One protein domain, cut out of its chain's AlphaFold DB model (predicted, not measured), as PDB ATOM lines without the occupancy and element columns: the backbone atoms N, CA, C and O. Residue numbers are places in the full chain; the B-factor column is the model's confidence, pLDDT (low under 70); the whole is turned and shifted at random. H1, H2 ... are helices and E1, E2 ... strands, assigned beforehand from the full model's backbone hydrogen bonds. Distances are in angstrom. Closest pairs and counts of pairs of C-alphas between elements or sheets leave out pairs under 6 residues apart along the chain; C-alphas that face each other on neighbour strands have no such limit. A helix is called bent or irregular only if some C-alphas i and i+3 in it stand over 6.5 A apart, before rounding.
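This is residues 186 to 302 of the 479 residues of an uncharacterized protein of Leucobacter chromiiresistens (UniProt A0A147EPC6). One twisted sheet of six strands makes a wall, with three helices, H1, H2 and H4, side by side in a row over one face and the other face bare. The short helix H3 sits over the same face beside one end of E6. The printed part has 117 residues, with six named strands and four named helices in the order E1 H1 E2 E3 H2 E4 E5 H3 H4 E6; the class is mixed, helices and strands. The sheet runs E1 E2 E3 E4 E5 E6 and is mixed, with both parallel and antiparallel neighbours. The whole is compact, with a radius of gyration of the C-alphas of 13.6 A and spans of 40 by 38 by 22 A.

Find C-alpha 187 at (-14.232, 25.247, 34.576); from there E1 runs 18.8 A to residue 193. H1 follows with residues 196 to 213, 24.7 A long; it is irregular, with C-alphas 209 and 212 9.1 A apart, and has a kink of 41 degrees near residue 207. E2, residues 215 to 221, is 18.8 A long, and E3, residues 230 to 236, is 19.5 A. Look next at C-alpha 242, at (-20.288, 10.907, 37.129), where H2 begins; it runs 14.7 A to residue 252. E4 is residues 257 to 263, 17.5 A, and E5 residues 266 to 271, 15.8 A. H3 is residues 274 to 277, 5.2 A, and H4 residues 280 to 292, 18.6 A. E6, residues 295 to 300, spans 16.7 A and ends at C-alpha 300, (-13.896, 13.285, 61.809).

Start at the edge strand E1, which is parallel to E2 at 15 degrees, with N 189 and O 216 2.8 A apart, within hydrogen-bond range. E2 and E3 form an antiparallel hairpin, with N 217 and O 234 at 2.8 A. E3 and E4 are parallel at 4 degrees, with N 233 and O 260 at 2.8 A. E4 and E5 form a second hairpin, with N 261 and O 268 at 2.8 A. E5 is parallel to the other edge strand, E6, with N 269 and O 297 at 2.8 A. Three strand-helix-strand units, each two parallel neighbour strands with helix between, follow along the chain: E1, H1, E2 and E5, H3 H4, E6 have right-handed crossovers, and E3, H2, E4 a left-handed one. H1, H2 and H4 on one face of the sheet make two layers, helices over strands. H1 runs along the strands over E1 and E2 at a height over the sheet of 8.2 A; its closest C-alpha pair with E2 is His 207 and Leu 215, 5.5 A. H2 lies over E4 and E5 at 9.4 A. With residues 200 to 204 alone H1 touches H2, at a shallow tilt of 27 degrees, opposite ways; the closest C-alphas are those of Pro 204 and Ile 242, 6.5 A. H2 touches H4 at a shallow tilt of 19 degrees, opposite ways, closest at the C-alphas of Leu 251 and Leu 285, 5.7 A. H4 lies over E6 at 8.9 A. On the same face, H3 lies only just over E6, with 3 of its C-alphas falling on it. H1 and H4 are apart. In H2 and H4 every O i to N i+4 pair is within hydrogen-bond range; in H1 8 of 14 are, and H3 is too short for such a pair.

The C-alphas farthest apart are those of Asp 212 and Ala 275, 40.2 A. The printed part has no cut and no long link; the link from E2 to E3, 8 residues, is short, and the others are tight. The mean pLDDT of the printed part is 77.0. Look for values under 70 at 26 residues, among them 222 to 229, 273 to 278 and 299 to 302.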
ATOM      1  N   PRO A 186      -9.626  23.756  34.026       63.81
ATOM      2  CA  PRO A 186     -10.962  23.317  34.398       63.81
ATOM      3  C   PRO A 186     -11.902  24.508  34.579       63.81
ATOM      4  O   PRO A 186     -11.496  25.599  34.988       63.81
ATOM      5  N   LEU A 187     -13.180  24.283  34.287       67.31
ATOM      6  CA  LEU A 187     -14.232  25.247  34.576       67.31
ATOM      7  C   LEU A 187     -14.367  25.389  36.096       67.31
ATOM      8  O   LEU A 187     -14.843  24.460  36.744       67.31
ATOM      9  N   THR A 188     -13.967  26.535  36.652       70.88
ATOM     10  CA  THR A 188     -14.107  26.813  38.087       70.88
ATOM     11  C   THR A 188     -15.463  27.444  38.383       70.88
ATOM     12  O   THR A 188     -15.703  28.592  38.005       70.88
ATOM     13  N   VAL A 189     -16.344  26.717  39.071       67.81
ATOM     14  CA  VAL A 189     -17.683  27.184  39.459       67.81
ATOM     15  C   VAL A 189     -17.815  27.237  40.974       67.81
ATOM     16  O   VAL A 189     -17.597  26.246  41.667       67.81
ATOM     17  N   ARG A 190     -18.253  28.381  41.493       70.94
ATOM     18  CA  ARG A 190     -18.713  28.533  42.868       70.94
ATOM     19  C   ARG A 190     -20.234  28.546  42.915       70.94
ATOM     20  O   ARG A 190     -20.861  29.319  42.194       70.94
ATOM     21  N   VAL A 191     -20.813  27.715  43.775       69.19
ATOM     22  CA  VAL A 191     -22.264  27.613  43.973       69.19
ATOM     23  C   VAL A 191     -22.601  27.940  45.421       69.19
ATOM     24  O   VAL A 191     -21.947  27.450  46.334       69.19
ATOM     25  N   THR A 192     -23.641  28.732  45.656       70.50
ATOM     26  CA  THR A 192     -24.204  28.926  46.995       70.50
ATOM     27  C   THR A 192     -25.668  28.527  46.986       70.50
ATOM     28  O   THR A 192     -26.438  29.118  46.239       70.50
ATOM     29  N   THR A 193     -26.061  27.541  47.795       69.38
ATOM     30  CA  THR A 193     -27.426  26.975  47.798       69.38
ATOM     31  C   THR A 193     -27.988  26.853  49.220       69.38
ATOM     32  O   THR A 193     -27.226  26.602  50.151       69.38
ATOM     33  N   PRO A 194     -29.304  27.008  49.444       64.81
ATOM     34  CA  PRO A 194     -29.914  26.700  50.740       64.81
ATOM     35  C   PRO A 194     -30.032  25.185  51.004       64.81
ATOM     36  O   PRO A 194     -30.116  24.769  52.163       64.81
ATOM     37  N   ASP A 195     -30.028  24.364  49.948       72.69
ATOM     38  CA  ASP A 195     -30.221  22.914  50.011       72.69
ATOM     39  C   ASP A 195     -29.124  22.171  49.236       72.69
ATOM     40  O   ASP A 195     -28.839  22.443  48.069       72.69
ATOM     41  N   GLU A 196     -28.510  21.202  49.899       70.88
ATOM     42  CA  GLU A 196     -27.446  20.370  49.349       70.88
ATOM     43  C   GLU A 196     -27.976  19.362  48.318       70.88
ATOM     44  O   GLU A 196     -27.259  18.988  47.389       70.88
ATOM     45  N   ALA A 197     -29.257  18.980  48.403       73.50
ATOM     46  CA  ALA A 197     -29.896  18.113  47.412       73.50
ATOM     47  C   ALA A 197     -29.883  18.737  46.006       73.50
ATOM     48  O   ALA A 197     -29.773  18.025  45.006       73.50
ATOM     49  N   VAL A 198     -29.917  20.071  45.932       74.94
ATOM     50  CA  VAL A 198     -29.848  20.824  44.675       74.94
ATOM     51  C   VAL A 198     -28.478  20.644  44.003       74.94
ATOM     52  O   VAL A 198     -28.417  20.491  42.783       74.94
ATOM     53  N   LEU A 199     -27.385  20.507  44.768       74.50
ATOM     54  CA  LEU A 199     -26.053  20.197  44.215       74.50
ATOM     55  C   LEU A 199     -26.015  18.835  43.531       74.50
ATOM     56  O   LEU A 199     -25.369  18.686  42.495       74.50
ATOM     57  N   GLY A 200     -26.773  17.872  44.064       77.69
ATOM     58  CA  GLY A 200     -26.960  16.562  43.450       77.69
ATOM     59  C   GLY A 200     -27.516  16.635  42.023       77.69
ATOM     60  O   GLY A 200     -27.202  15.791  41.191       77.69
ATOM     61  N   SER A 201     -28.316  17.660  41.726       77.88
ATOM     62  CA  SER A 201     -28.878  17.889  40.390       77.88
ATOM     63  C   SER A 201     -27.990  18.759  39.492       77.88
ATOM     64  O   SER A 201     -27.963  18.551  38.282       77.88
ATOM     65  N   ILE A 202     -27.231  19.691  40.080       78.19
ATOM     66  CA  ILE A 202     -26.386  20.646  39.350       78.19
ATOM     67  C   ILE A 202     -25.072  20.006  38.879       78.19
ATOM     68  O   ILE A 202     -24.632  20.272  37.760       78.19
ATOM     69  N   LEU A 203     -24.425  19.187  39.719       84.44
ATOM     70  CA  LEU A 203     -23.071  18.677  39.461       84.44
ATOM     71  C   LEU A 203     -22.943  17.955  38.101       84.44
ATOM     72  O   LEU A 203     -21.998  18.268  37.372       84.44
ATOM     73  N   PRO A 204     -23.869  17.057  37.699       85.56
ATOM     74  CA  PRO A 204     -23.777  16.388  36.401       85.56
ATOM     75  C   PRO A 204     -23.925  17.354  35.223       85.56
ATOM     76  O   PRO A 204     -23.161  17.265  34.267       85.56
ATOM     77  N   ALA A 205     -24.856  18.308  35.321       81.25
ATOM     78  CA  ALA A 205     -25.112  19.287  34.267       81.25
ATOM     79  C   ALA A 205     -23.912  20.228  34.066       81.25
ATOM     80  O   ALA A 205     -23.516  20.501  32.935       81.25
ATOM     81  N   LEU A 206     -23.276  20.675  35.156       80.19
ATOM     82  CA  LEU A 206     -22.056  21.483  35.079       80.19
ATOM     83  C   LEU A 206     -20.850  20.687  34.577       80.19
ATOM     84  O   LEU A 206     -20.011  21.245  33.875       80.19
ATOM     85  N   HIS A 207     -20.747  19.400  34.918       83.19
ATOM     86  CA  HIS A 207     -19.675  18.554  34.400       83.19
ATOM     87  C   HIS A 207     -19.816  18.331  32.890       83.19
ATOM     88  O   HIS A 207     -18.833  18.440  32.162       83.19
ATOM     89  N   GLU A 208     -21.039  18.093  32.411       81.94
ATOM     90  CA  GLU A 208     -21.340  18.004  30.980       81.94
ATOM     91  C   GLU A 208     -21.019  19.322  30.258       81.94
ATOM     92  O   GLU A 208     -20.345  19.306  29.228       81.94
ATOM     93  N   ALA A 209     -21.408  20.465  30.834       74.62
ATOM     94  CA  ALA A 209     -21.097  21.789  30.288       74.62
ATOM     95  C   ALA A 209     -19.591  22.104  30.271       74.62
ATOM     96  O   ALA A 209     -19.119  22.820  29.388       74.62
ATOM     97  N   ALA A 210     -18.825  21.568  31.225       73.25
ATOM     98  CA  ALA A 210     -17.376  21.730  31.268       73.25
ATOM     99  C   ALA A 210     -16.650  20.957  30.148       73.25
ATOM    100  O   ALA A 210     -15.542  21.340  29.758       73.25
ATOM    101  N   GLY A 211     -17.262  19.891  29.620       76.25
ATOM    102  CA  GLY A 211     -16.751  19.116  28.490       76.25
ATOM    103  C   GLY A 211     -15.305  18.640  28.679       76.25
ATOM    104  O   GLY A 211     -14.935  18.090  29.718       76.25
ATOM    105  N   ASP A 212     -14.468  18.883  27.669       73.31
ATOM    106  CA  ASP A 212     -13.069  18.431  27.621       73.31
ATOM    107  C   ASP A 212     -12.118  19.193  28.567       73.31
ATOM    108  O   ASP A 212     -10.952  18.816  28.693       73.31
ATOM    109  N   ALA A 213     -12.583  20.248  29.246       66.81
ATOM    110  CA  ALA A 213     -11.789  20.983  30.236       66.81
ATOM    111  C   ALA A 213     -11.858  20.353  31.640       66.81
ATOM    112  O   ALA A 213     -10.954  20.533  32.456       66.81
ATOM    113  N   GLY A 214     -12.920  19.596  31.931       74.94
ATOM    114  CA  GLY A 214     -13.216  19.136  33.286       74.94
ATOM    115  C   GLY A 214     -13.739  20.258  34.193       74.94
ATOM    116  O   GLY A 214     -13.704  21.443  33.860       74.94
ATOM    117  N   LEU A 215     -14.264  19.874  35.351       77.25
ATOM    118  CA  LEU A 215     -14.958  20.748  36.293       77.25
ATOM    119  C   LEU A 215     -14.162  20.872  37.595       77.25
ATOM    120  O   LEU A 215     -13.811  19.865  38.207       77.25
ATOM    121  N   ALA A 216     -13.952  22.100  38.053       76.50
ATOM    122  CA  ALA A 216     -13.592  22.410  39.429       76.50
ATOM    123  C   ALA A 216     -14.777  23.148  40.062       76.50
ATOM    124  O   ALA A 216     -15.108  24.259  39.673       76.50
ATOM    125  N   LEU A 217     -15.463  22.535  41.012       78.19
ATOM    126  CA  LEU A 217     -16.632  23.119  41.652       78.19
ATOM    127  C   LEU A 217     -16.414  23.225  43.153       78.19
ATOM    128  O   LEU A 217     -16.032  22.250  43.788       78.19
ATOM    129  N   THR A 218     -16.727  24.389  43.709       74.69
ATOM    130  CA  THR A 218     -16.861  24.598  45.150       74.69
ATOM    131  C   THR A 218     -18.278  25.061  45.422       74.69
ATOM    132  O   THR A 218     -18.699  26.137  45.000       74.69
ATOM    133  N   ALA A 219     -19.039  24.244  46.126       72.44
ATOM    134  CA  ALA A 219     -20.379  24.572  46.551       72.44
ATOM    135  C   ALA A 219     -20.426  24.782  48.059       72.44
ATOM    136  O   ALA A 219     -19.873  24.007  48.829       72.44
ATOM    137  N   GLU A 220     -21.121  25.826  48.479       68.88
ATOM    138  CA  GLU A 220     -21.323  26.168  49.877       68.88
ATOM    139  C   GLU A 220     -22.820  26.216  50.154       68.88
ATOM    140  O   GLU A 220     -23.580  26.939  49.500       68.88
ATOM    141  N   ARG A 221     -23.262  25.461  51.150       72.94
ATOM    142  CA  ARG A 221     -24.595  25.610  51.705       72.94
ATOM    143  C   ARG A 221     -24.533  26.585  52.862       72.94
ATOM    144  O   ARG A 221     -23.863  26.297  53.839       72.94
ATOM    145  N   ILE A 222     -25.243  27.708  52.801       59.19
ATOM    146  CA  ILE A 222     -25.322  28.617  53.957       59.19
ATOM    147  C   ILE A 222     -26.258  27.984  54.993       59.19
ATOM    148  O   ILE A 222     -27.392  27.625  54.672       59.19
ATOM    149  N   GLY A 223     -25.786  27.820  56.232       53.97
ATOM    150  CA  GLY A 223     -26.616  27.321  57.326       53.97
ATOM    151  C   GLY A 223     -27.817  28.239  57.573       53.97
ATOM    152  O   GLY A 223     -27.736  29.455  57.391       53.97
ATOM    153  N   ALA A 224     -28.946  27.668  57.998       41.44
ATOM    154  CA  ALA A 224     -30.090  28.473  58.418       41.44
ATOM    155  C   ALA A 224     -29.651  29.465  59.514       41.44
ATOM    156  O   ALA A 224     -28.894  29.095  60.411       41.44
ATOM    157  N   GLU A 225     -30.096  30.721  59.414       36.00
ATOM    158  CA  GLU A 225     -29.856  31.767  60.425       36.00
ATOM    159  C   GLU A 225     -28.367  32.060  60.733       36.00
ATOM    160  O   GLU A 225     -28.028  32.475  61.836       36.00
ATOM    161  N   GLY A 226     -27.459  31.874  59.765       39.38
ATOM    162  CA  GLY A 226     -26.042  32.240  59.930       39.38
ATOM    163  C   GLY A 226     -25.194  31.226  60.711       39.38
ATOM    164  O   GLY A 226     -24.114  31.580  61.194       39.38
ATOM    165  N   GLY A 227     -25.674  29.981  60.833       38.84
ATOM    166  CA  GLY A 227     -24.886  28.840  61.310       38.84
ATOM    167  C   GLY A 227     -23.864  28.329  60.282       38.84
ATOM    168  O   GLY A 227     -23.923  28.676  59.100       38.84
ATOM    169  N   ALA A 228     -22.930  27.482  60.738       49.94
ATOM    170  CA  ALA A 228     -21.900  26.874  59.892       49.94
ATOM    171  C   ALA A 228     -22.530  26.110  58.716       49.94
ATOM    172  O   ALA A 228     -23.336  25.197  58.897       49.94
ATOM    173  N   GLY A 229     -22.168  26.530  57.510       62.25
ATOM    174  CA  GLY A 229     -22.560  25.870  56.279       62.25
ATOM    175  C   GLY A 229     -21.866  24.529  56.065       62.25
ATOM    176  O   GLY A 229     -20.820  24.276  56.661       62.25
ATOM    177  N   THR A 230     -22.418  23.689  55.190       76.25
ATOM    178  CA  THR A 230     -21.688  22.536  54.636       76.25
ATOM    179  C   THR A 230     -21.025  22.939  53.321       76.25
ATOM    180  O   THR A 230     -21.547  23.798  52.606       76.25
ATOM    181  N   SER A 231     -19.864  22.367  52.999       81.44
ATOM    182  CA  SER A 231     -19.205  22.593  51.706       81.44
ATOM    183  C   SER A 231     -19.063  21.309  50.894       81.44
ATOM    184  O   SER A 231     -18.896  20.217  51.431       81.44
ATOM    185  N   VAL A 232     -19.115  21.437  49.575       82.69
ATOM    186  CA  VAL A 232     -18.864  20.346  48.639       82.69
ATOM    187  C   VAL A 232     -17.843  20.817  47.615       82.69
ATOM    188  O   VAL A 232     -18.109  21.748  46.862       82.69
ATOM    189  N   ASP A 233     -16.695  20.156  47.560       81.69
ATOM    190  CA  ASP A 233     -15.628  20.444  46.604       81.69
ATOM    191  C   ASP A 233     -15.496  19.291  45.610       81.69
ATOM    192  O   ASP A 233     -15.214  18.160  45.996       81.69
ATOM    193  N   ALA A 234     -15.662  19.554  44.319       81.69
ATOM    194  CA  ALA A 234     -15.557  18.554  43.267       81.69
ATOM    195  C   ALA A 234     -14.481  18.938  42.246       81.69
ATOM    196  O   ALA A 234     -14.538  20.006  41.645       81.69
ATOM    197  N   LYS A 235     -13.510  18.053  42.014       83.50
ATOM    198  CA  LYS A 235     -12.480  18.193  40.974       83.50
ATOM    199  C   LYS A 235     -12.599  17.019  40.010       83.50
ATOM    200  O   LYS A 235     -12.077  15.937  40.270       83.50
ATOM    201  N   LEU A 236     -13.334  17.222  38.923       82.88
ATOM    202  CA  LEU A 236     -13.757  16.170  38.006       82.88
ATOM    203  C   LEU A 236     -13.088  16.345  36.635       82.88
ATOM    204  O   LEU A 236     -13.465  17.252  35.891       82.88
ATOM    205  N   PRO A 237     -12.114  15.497  36.269       81.94
ATOM    206  CA  PRO A 237     -11.514  15.522  34.941       81.94
ATOM    207  C   PRO A 237     -12.522  15.093  33.863       81.94
ATOM    208  O   PRO A 237     -13.529  14.450  34.178       81.94
ATOM    209  N   PRO A 238     -12.241  15.382  32.581       77.62
ATOM    210  CA  PRO A 238     -13.036  14.870  31.470       77.62
ATOM    211  C   PRO A 238     -13.193  13.347  31.547       77.62
ATOM    212  O   PRO A 238     -12.216  12.618  31.729       77.62
ATOM    213  N   GLY A 239     -14.424  12.855  31.403       81.44
ATOM    214  CA  GLY A 239     -14.717  11.419  31.445       81.44
ATOM    215  C   GLY A 239     -14.777  10.810  32.849       81.44
ATOM    216  O   GLY A 239     -14.782   9.581  32.968       81.44
ATOM    217  N   ALA A 240     -14.842  11.632  33.905       86.12
ATOM    218  CA  ALA A 240     -15.159  11.154  35.245       86.12
ATOM    219  C   ALA A 240     -16.453  10.318  35.230       86.12
ATOM    220  O   ALA A 240     -17.416  10.626  34.523       86.12
ATOM    221  N   ARG A 241     -16.486   9.240  36.023       88.00
ATOM    222  CA  ARG A 241     -17.637   8.329  36.136       88.00
ATOM    223  C   ARG A 241     -18.759   8.978  36.952       88.00
ATOM    224  O   ARG A 241     -19.023   8.572  38.082       88.00
ATOM    225  N   ILE A 242     -19.386  10.014  36.395       88.69
ATOM    226  CA  ILE A 242     -20.288  10.907  37.129       88.69
ATOM    227  C   ILE A 242     -21.447  10.154  37.789       88.69
ATOM    228  O   ILE A 242     -21.701  10.374  38.963       88.69
ATOM    229  N   ASP A 243     -22.068   9.188  37.110       89.50
ATOM    230  CA  ASP A 243     -23.188   8.407  37.662       89.50
ATOM    231  C   ASP A 243     -22.797   7.616  38.925       89.50
ATOM    232  O   ASP A 243     -23.549   7.538  39.906       89.50
ATOM    233  N   ASP A 244     -21.585   7.059  38.926       92.12
ATOM    234  CA  ASP A 244     -21.038   6.319  40.061       92.12
ATOM    235  C   ASP A 244     -20.695   7.270  41.215       92.12
ATOM    236  O   ASP A 244     -21.028   6.996  42.372       92.12
ATOM    237  N   LEU A 245     -20.106   8.429  40.902       89.81
ATOM    238  CA  LEU A 245     -19.817   9.480  41.879       89.81
ATOM    239  C   LEU A 245     -21.095  10.061  42.490       89.81
ATOM    240  O   LEU A 245     -21.138  10.259  43.699       89.81
ATOM    241  N   MET A 246     -22.161  10.254  41.708       90.88
ATOM    242  CA  MET A 246     -23.450  10.738  42.212       90.88
ATOM    243  C   MET A 246     -24.124   9.730  43.140       90.88
ATOM    244  O   MET A 246     -24.746  10.115  44.131       90.88
ATOM    245  N   THR A 247     -23.963   8.433  42.865       91.38
ATOM    246  CA  THR A 247     -24.442   7.373  43.761       91.38
ATOM    247  C   THR A 247     -23.738   7.444  45.118       91.38
ATOM    248  O   THR A 247     -24.390   7.352  46.160       91.38
ATOM    249  N   LEU A 248     -22.418   7.648  45.118       91.31
ATOM    250  CA  LEU A 248     -21.634   7.812  46.343       91.31
ATOM    251  C   LEU A 248     -21.931   9.138  47.049       91.31
ATOM    252  O   LEU A 248     -22.080   9.156  48.267       91.31
ATOM    253  N   PHE A 249     -22.104  10.227  46.304       91.31
ATOM    254  CA  PHE A 249     -22.483  11.534  46.837       91.31
ATOM    255  C   PHE A 249     -23.820  11.473  47.586       91.31
ATOM    256  O   PHE A 249     -23.932  11.927  48.723       91.31
ATOM    257  N   ALA A 250     -24.825  10.804  47.014       90.56
ATOM    258  CA  ALA A 250     -26.125  10.605  47.656       90.56
ATOM    259  C   ALA A 250     -26.068   9.755  48.944       90.56
ATOM    260  O   ALA A 250     -27.019   9.762  49.729       90.56
ATOM    261  N   LEU A 251     -24.997   8.980  49.156       90.19
ATOM    262  CA  LEU A 251     -24.722   8.283  50.417       90.19
ATOM    263  C   LEU A 251     -23.948   9.182  51.387       90.19
ATOM    264  O   LEU A 251     -24.299   9.241  52.564       90.19
ATOM    265  N   ALA A 252     -22.944   9.907  50.890       88.75
ATOM    266  CA  ALA A 252     -22.123  10.831  51.666       88.75
ATOM    267  C   ALA A 252     -22.956  11.935  52.335       88.75
ATOM    268  O   ALA A 252     -22.792  12.180  53.525       88.75
ATOM    269  N   THR A 253     -23.930  12.506  51.624       89.44
ATOM    270  CA  THR A 253     -24.857  13.529  52.155       89.44
ATOM    271  C   THR A 253     -25.766  13.036  53.291       89.44
ATOM    272  O   THR A 253     -26.375  13.841  53.991       89.44
ATOM    273  N   ARG A 254     -25.864  11.717  53.523       89.50
ATOM    274  CA  ARG A 254     -26.595  11.140  54.673       89.50
ATOM    275  C   ARG A 254     -25.749  11.073  55.940       89.50
ATOM    276  O   ARG A 254     -26.285  10.779  57.009       89.50
ATOM    277  N   ILE A 255     -24.438  11.260  55.817       84.12
ATOM    278  CA  ILE A 255     -23.519  11.380  56.944       84.12
ATOM    279  C   ILE A 255     -23.582  12.836  57.397       84.12
ATOM    280  O   ILE A 255     -23.490  13.742  56.573       84.12
ATOM    281  N   ASP A 256     -23.743  13.069  58.698       82.62
ATOM    282  CA  ASP A 256     -23.645  14.422  59.242       82.62
ATOM    283  C   ASP A 256     -22.201  14.922  59.074       82.62
ATOM    284  O   ASP A 256     -21.252  14.302  59.568       82.62
ATOM    285  N   HIS A 257     -22.023  15.986  58.295       79.25
ATOM    286  CA  HIS A 257     -20.733  16.368  57.729       79.25
ATOM    287  C   HIS A 257     -20.537  17.884  57.721       79.25
ATOM    288  O   HIS A 257     -21.476  18.664  57.837       79.25
ATOM    289  N   ARG A 258     -19.274  18.289  57.595       75.81
ATOM    290  CA  ARG A 258     -18.837  19.673  57.383       75.81
ATOM    291  C   ARG A 258     -18.476  19.901  55.928       75.81
ATOM    292  O   ARG A 258     -18.843  20.924  55.362       75.81
ATOM    293  N   SER A 259     -17.781  18.936  55.330       81.69
ATOM    294  CA  SER A 259     -17.430  18.990  53.920       81.69
ATOM    295  C   SER A 259     -17.437  17.625  53.246       81.69
ATOM    296  O   SER A 259     -17.197  16.591  53.882       81.69
ATOM    297  N   ILE A 260     -17.698  17.633  51.943       86.31
ATOM    298  CA  ILE A 260     -17.554  16.480  51.054       86.31
ATOM    299  C   ILE A 260     -16.610  16.876  49.922       86.31
ATOM    300  O   ILE A 260     -16.823  17.883  49.260       86.31
ATOM    301  N   SER A 261     -15.582  16.072  49.669       84.62
ATOM    302  CA  SER A 261     -14.698  16.240  48.518       84.62
ATOM    303  C   SER A 261     -14.865  15.084  47.538       84.62
ATOM    304  O   SER A 261     -14.887  13.924  47.955       84.62
ATOM    305  N   LEU A 262     -14.981  15.395  46.248       86.88
ATOM    306  CA  LEU A 262     -15.128  14.440  45.156       86.88
ATOM    307  C   LEU A 262     -14.015  14.623  44.123       86.88
ATOM    308  O   LEU A 262     -13.777  15.725  43.629       86.88
ATOM    309  N   THR A 263     -13.390  13.519  43.738       85.12
ATOM    310  CA  THR A 263     -12.528  13.416  42.556       85.12
ATOM    311  C   THR A 263     -13.033  12.288  41.656       85.12
ATOM    312  O   THR A 263     -14.024  11.629  41.964       85.12
ATOM    313  N   ASP A 264     -12.366  12.028  40.534       85.25
ATOM    314  CA  ASP A 264     -12.645  10.854  39.692       85.25
ATOM    315  C   ASP A 264     -12.380   9.508  40.385       85.25
ATOM    316  O   ASP A 264     -12.919   8.476  39.978       85.25
ATOM    317  N   THR A 265     -11.534   9.517  41.412       82.94
ATOM    318  CA  THR A 265     -10.974   8.323  42.051       82.94
ATOM    319  C   THR A 265     -11.347   8.187  43.518       82.94
ATOM    320  O   THR A 265     -11.239   7.083  44.057       82.94
ATOM    321  N   ALA A 266     -11.818   9.258  44.162       83.25
ATOM    322  CA  ALA A 266     -12.107   9.261  45.585       83.25
ATOM    323  C   ALA A 266     -13.314  10.130  45.965       83.25
ATOM    324  O   ALA A 266     -13.601  11.152  45.346       83.25
ATOM    325  N   ILE A 267     -13.974   9.746  47.058       87.94
ATOM    326  CA  ILE A 267     -14.904  10.585  47.812       87.94
ATOM    327  C   ILE A 267     -14.472  10.626  49.280       87.94
ATOM    328  O   ILE A 267     -14.281   9.593  49.927       87.94
ATOM    329  N   SER A 268     -14.302  11.831  49.811       83.69
ATOM    330  CA  SER A 268     -13.909  12.061  51.202       83.69
ATOM    331  C   SER A 268     -14.980  12.862  51.928       83.69
ATOM    332  O   SER A 268     -15.434  13.880  51.422       83.69
ATOM    333  N   VAL A 269     -15.371  12.414  53.118       82.44
ATOM    334  CA  VAL A 269     -16.354  13.078  53.979       82.44
ATOM    335  C   VAL A 269     -15.670  13.502  55.269       82.44
ATOM    336  O   VAL A 269     -15.193  12.656  56.032       82.44
ATOM    337  N   SER A 270     -15.653  14.810  55.510       80.56
ATOM    338  CA  SER A 270     -15.300  15.389  56.801       80.56
ATOM    339  C   SER A 270     -16.547  15.389  57.677       80.56
ATOM    340  O   SER A 270     -17.441  16.220  57.518       80.56
ATOM    341  N   ALA A 271     -16.656  14.400  58.557       73.44
ATOM    342  CA  ALA A 271     -17.805  14.217  59.431       73.44
ATOM    343  C   ALA A 271     -17.901  15.347  60.473       73.44
ATOM    344  O   ALA A 271     -16.892  15.855  60.961       73.44
ATOM    345  N   SER A 272     -19.120  15.718  60.864       70.81
ATOM    346  CA  SER A 272     -19.376  16.757  61.875       70.81
ATOM    347  C   SER A 272     -18.945  16.341  63.284       70.81
ATOM    348  O   SER A 272     -18.672  17.199  64.127       70.81
ATOM    349  N   SER A 273     -18.901  15.028  63.527       68.19
ATOM    350  CA  SER A 273     -18.654  14.389  64.814       68.19
ATOM    351  C   SER A 273     -18.058  12.991  64.628       68.19
ATOM    352  O   SER A 273     -18.242  12.345  63.595       68.19
ATOM    353  N   THR A 274     -17.403  12.474  65.664       67.12
ATOM    354  CA  THR A 274     -16.953  11.074  65.707       67.12
ATOM    355  C   THR A 274     -18.119  10.090  65.595       67.12
ATOM    356  O   THR A 274     -18.010   9.092  64.889       67.12
ATOM    357  N   ALA A 275     -19.277  10.395  66.190       63.91
ATOM    358  CA  ALA A 275     -20.474   9.556  66.086       63.91
ATOM    359  C   ALA A 275     -20.954   9.385  64.632       63.91
ATOM    360  O   ALA A 275     -21.414   8.307  64.255       63.91
ATOM    361  N   ALA A 276     -20.805  10.419  63.799       65.62
ATOM    362  CA  ALA A 276     -21.138  10.346  62.379       65.62
ATOM    363  C   ALA A 276     -20.183   9.428  61.589       65.62
ATOM    364  O   ALA A 276     -20.609   8.802  60.620       65.62
ATOM    365  N   THR A 277     -18.930   9.265  62.034       59.62
ATOM    366  CA  THR A 277     -17.973   8.329  61.406       59.62
ATOM    367  C   THR A 277     -18.293   6.859  61.674       59.62
ATOM    368  O   THR A 277     -17.972   5.997  60.860       59.62
ATOM    369  N   GLU A 278     -18.971   6.567  62.787       69.31
ATOM    370  CA  GLU A 278     -19.363   5.208  63.188       69.31
ATOM    371  C   GLU A 278     -20.800   4.854  62.763       69.31
ATOM    372  O   GLU A 278     -21.292   3.753  63.025       69.31
ATOM    373  N   ALA A 279     -21.495   5.784  62.104       75.88
ATOM    374  CA  ALA A 279     -22.887   5.623  61.719       75.88
ATOM    375  C   ALA A 279     -23.059   4.665  60.523       75.88
ATOM    376  O   ALA A 279     -22.191   4.529  59.661       75.88
ATOM    377  N   THR A 280     -24.235   4.033  60.423       85.56
ATOM    378  CA  THR A 280     -24.594   3.134  59.309       85.56
ATOM    379  C   THR A 280     -24.333   3.732  57.915       85.56
ATOM    380  O   THR A 280     -23.782   3.009  57.084       85.56
ATOM    381  N   PRO A 281     -24.618   5.024  57.644       85.56
ATOM    382  CA  PRO A 281     -24.318   5.629  56.345       85.56
ATOM    383  C   PRO A 281     -22.826   5.628  55.972       85.56
ATOM    384  O   PRO A 281     -22.499   5.459  54.800       85.56
ATOM    385  N   ALA A 282     -21.909   5.739  56.943       78.38
ATOM    386  CA  ALA A 282     -20.469   5.666  56.681       78.38
ATOM    387  C   ALA A 282     -20.046   4.261  56.216       78.38
ATOM    388  O   ALA A 282     -19.251   4.116  55.285       78.38
ATOM    389  N   ALA A 283     -20.633   3.213  56.805       79.94
ATOM    390  CA  ALA A 283     -20.404   1.831  56.386       79.94
ATOM    391  C   ALA A 283     -21.019   1.522  55.007       79.94
ATOM    392  O   ALA A 283     -20.410   0.810  54.207       79.94
ATOM    393  N   GLU A 284     -22.206   2.065  54.712       90.06
ATOM    394  CA  GLU A 284     -22.842   1.949  53.392       90.06
ATOM    395  C   GLU A 284     -22.008   2.626  52.300       90.06
ATOM    396  O   GLU A 284     -21.793   2.030  51.241       90.06
ATOM    397  N   LEU A 285     -21.488   3.829  52.574       90.19
ATOM    398  CA  LEU A 285     -20.595   4.546  51.666       90.19
ATOM    399  C   LEU A 285     -19.343   3.715  51.361       90.19
ATOM    400  O   LEU A 285     -19.023   3.505  50.193       90.19
ATOM    401  N   ALA A 286     -18.685   3.177  52.393       84.62
ATOM    402  CA  ALA A 286     -17.487   2.356  52.223       84.62
ATOM    403  C   ALA A 286     -17.739   1.085  51.394       84.62
ATOM    404  O   ALA A 286     -16.939   0.724  50.527       84.62
ATOM    405  N   ALA A 287     -18.871   0.412  51.622       88.62
ATOM    406  CA  ALA A 287     -19.251  -0.769  50.852       88.62
ATOM    407  C   ALA A 287     -19.539  -0.434  49.377       88.62
ATOM    408  O   ALA A 287     -19.130  -1.185  48.487       88.62
ATOM    409  N   ALA A 288     -20.212   0.689  49.111       91.81
ATOM    410  CA  ALA A 288     -20.501   1.148  47.757       91.81
ATOM    411  C   ALA A 288     -19.226   1.569  47.006       91.81
ATOM    412  O   ALA A 288     -19.036   1.161  45.860       91.81
ATOM    413  N   GLY A 289     -18.317   2.304  47.656       88.62
ATOM    414  CA  GLY A 289     -17.030   2.694  47.070       88.62
ATOM    415  C   GLY A 289     -16.184   1.488  46.678       88.62
ATOM    416  O   GLY A 289     -15.732   1.386  45.536       88.62
ATOM    417  N   ALA A 290     -16.079   0.500  47.572       88.75
ATOM    418  CA  ALA A 290     -15.377  -0.751  47.293       88.75
ATOM    419  C   ALA A 290     -15.973  -1.520  46.099       88.75
ATOM    420  O   ALA A 290     -15.226  -2.100  45.311       88.75
ATOM    421  N   ALA A 291     -17.301  -1.513  45.935       92.06
ATOM    422  CA  ALA A 291     -17.965  -2.152  44.798       92.06
ATOM    423  C   ALA A 291     -17.702  -1.426  43.467       92.06
ATOM    424  O   ALA A 291     -17.623  -2.070  42.421       92.06
ATOM    425  N   LEU A 292     -17.555  -0.099  43.506       90.56
ATOM    426  CA  LEU A 292     -17.328   0.746  42.330       90.56
ATOM    427  C   LEU A 292     -15.841   0.943  42.000       90.56
ATOM    428  O   LEU A 292     -15.527   1.433  40.910       90.56
ATOM    429  N   GLY A 293     -14.942   0.536  42.902       88.12
ATOM    430  CA  GLY A 293     -13.501   0.756  42.790       88.12
ATOM    431  C   GLY A 293     -13.096   2.214  43.022       88.12
ATOM    432  O   GLY A 293     -12.104   2.652  42.448       88.12
ATOM    433  N   ILE A 294     -13.878   2.956  43.810       84.12
ATOM    434  CA  ILE A 294     -13.650   4.363  44.159       84.12
ATOM    435  C   ILE A 294     -13.252   4.415  45.634       84.12
ATOM    436  O   ILE A 294     -13.908   3.801  46.480       84.12
ATOM    437  N   GLU A 295     -12.167   5.117  45.947       83.94
ATOM    438  CA  GLU A 295     -11.695   5.264  47.321       83.94
ATOM    439  C   GLU A 295     -12.700   6.079  48.140       83.94
ATOM    440  O   GLU A 295     -13.146   7.148  47.734       83.94
ATOM    441  N   THR A 296     -13.076   5.580  49.314       82.56
ATOM    442  CA  THR A 296     -13.983   6.282  50.228       82.56
ATOM    443  C   THR A 296     -13.288   6.519  51.549       82.56
ATOM    444  O   THR A 296     -12.824   5.562  52.181       82.56
ATOM    445  N   ARG A 297     -13.288   7.764  52.015       81.38
ATOM    446  CA  ARG A 297     -12.772   8.126  53.333       81.38
ATOM    447  C   ARG A 297     -13.840   8.876  54.113       81.38
ATOM    448  O   ARG A 297     -14.361   9.874  53.640       81.38
ATOM    449  N   VAL A 298     -14.144   8.417  55.321       75.88
ATOM    450  CA  VAL A 298     -14.965   9.163  56.281       75.88
ATOM    451  C   VAL A 298     -14.091   9.402  57.495       75.88
ATOM    452  O   VAL A 298     -13.635   8.449  58.125       75.88
ATOM    453  N   ALA A 299     -13.803  10.662  57.784       69.19
ATOM    454  CA  ALA A 299     -12.982  11.041  58.918       69.19
ATOM    455  C   ALA A 299     -13.672  12.166  59.675       69.19
ATOM    456  O   ALA A 299     -14.243  13.069  59.071       69.19
ATOM    457  N   PHE A 300     -13.617  12.113  61.000       56.25
ATOM    458  CA  PHE A 300     -13.896  13.285  61.809       56.25
ATOM    459  C   PHE A 300     -12.643  14.148  61.736       56.25
ATOM    460  O   PHE A 300     -11.625  13.795  62.328       56.25
ATOM    461  N   ASP A 301     -12.693  15.195  60.919       50.56
ATOM    462  CA  ASP A 301     -11.543  16.062  60.716       50.56
ATOM    463  C   ASP A 301     -11.564  17.181  61.755       50.56
ATOM    464  O   ASP A 301     -12.429  18.064  61.748       50.56
ATOM    465  N   THR A 302     -10.615  17.121  62.682       41.62
ATOM    466  CA  THR A 302     -10.392  18.148  63.697       41.62
ATOM    467  C   THR A 302      -9.364  19.181  63.243       41.62
ATOM    468  O   THR A 302      -8.596  19.620  64.085       41.62
TER     469      THR A 302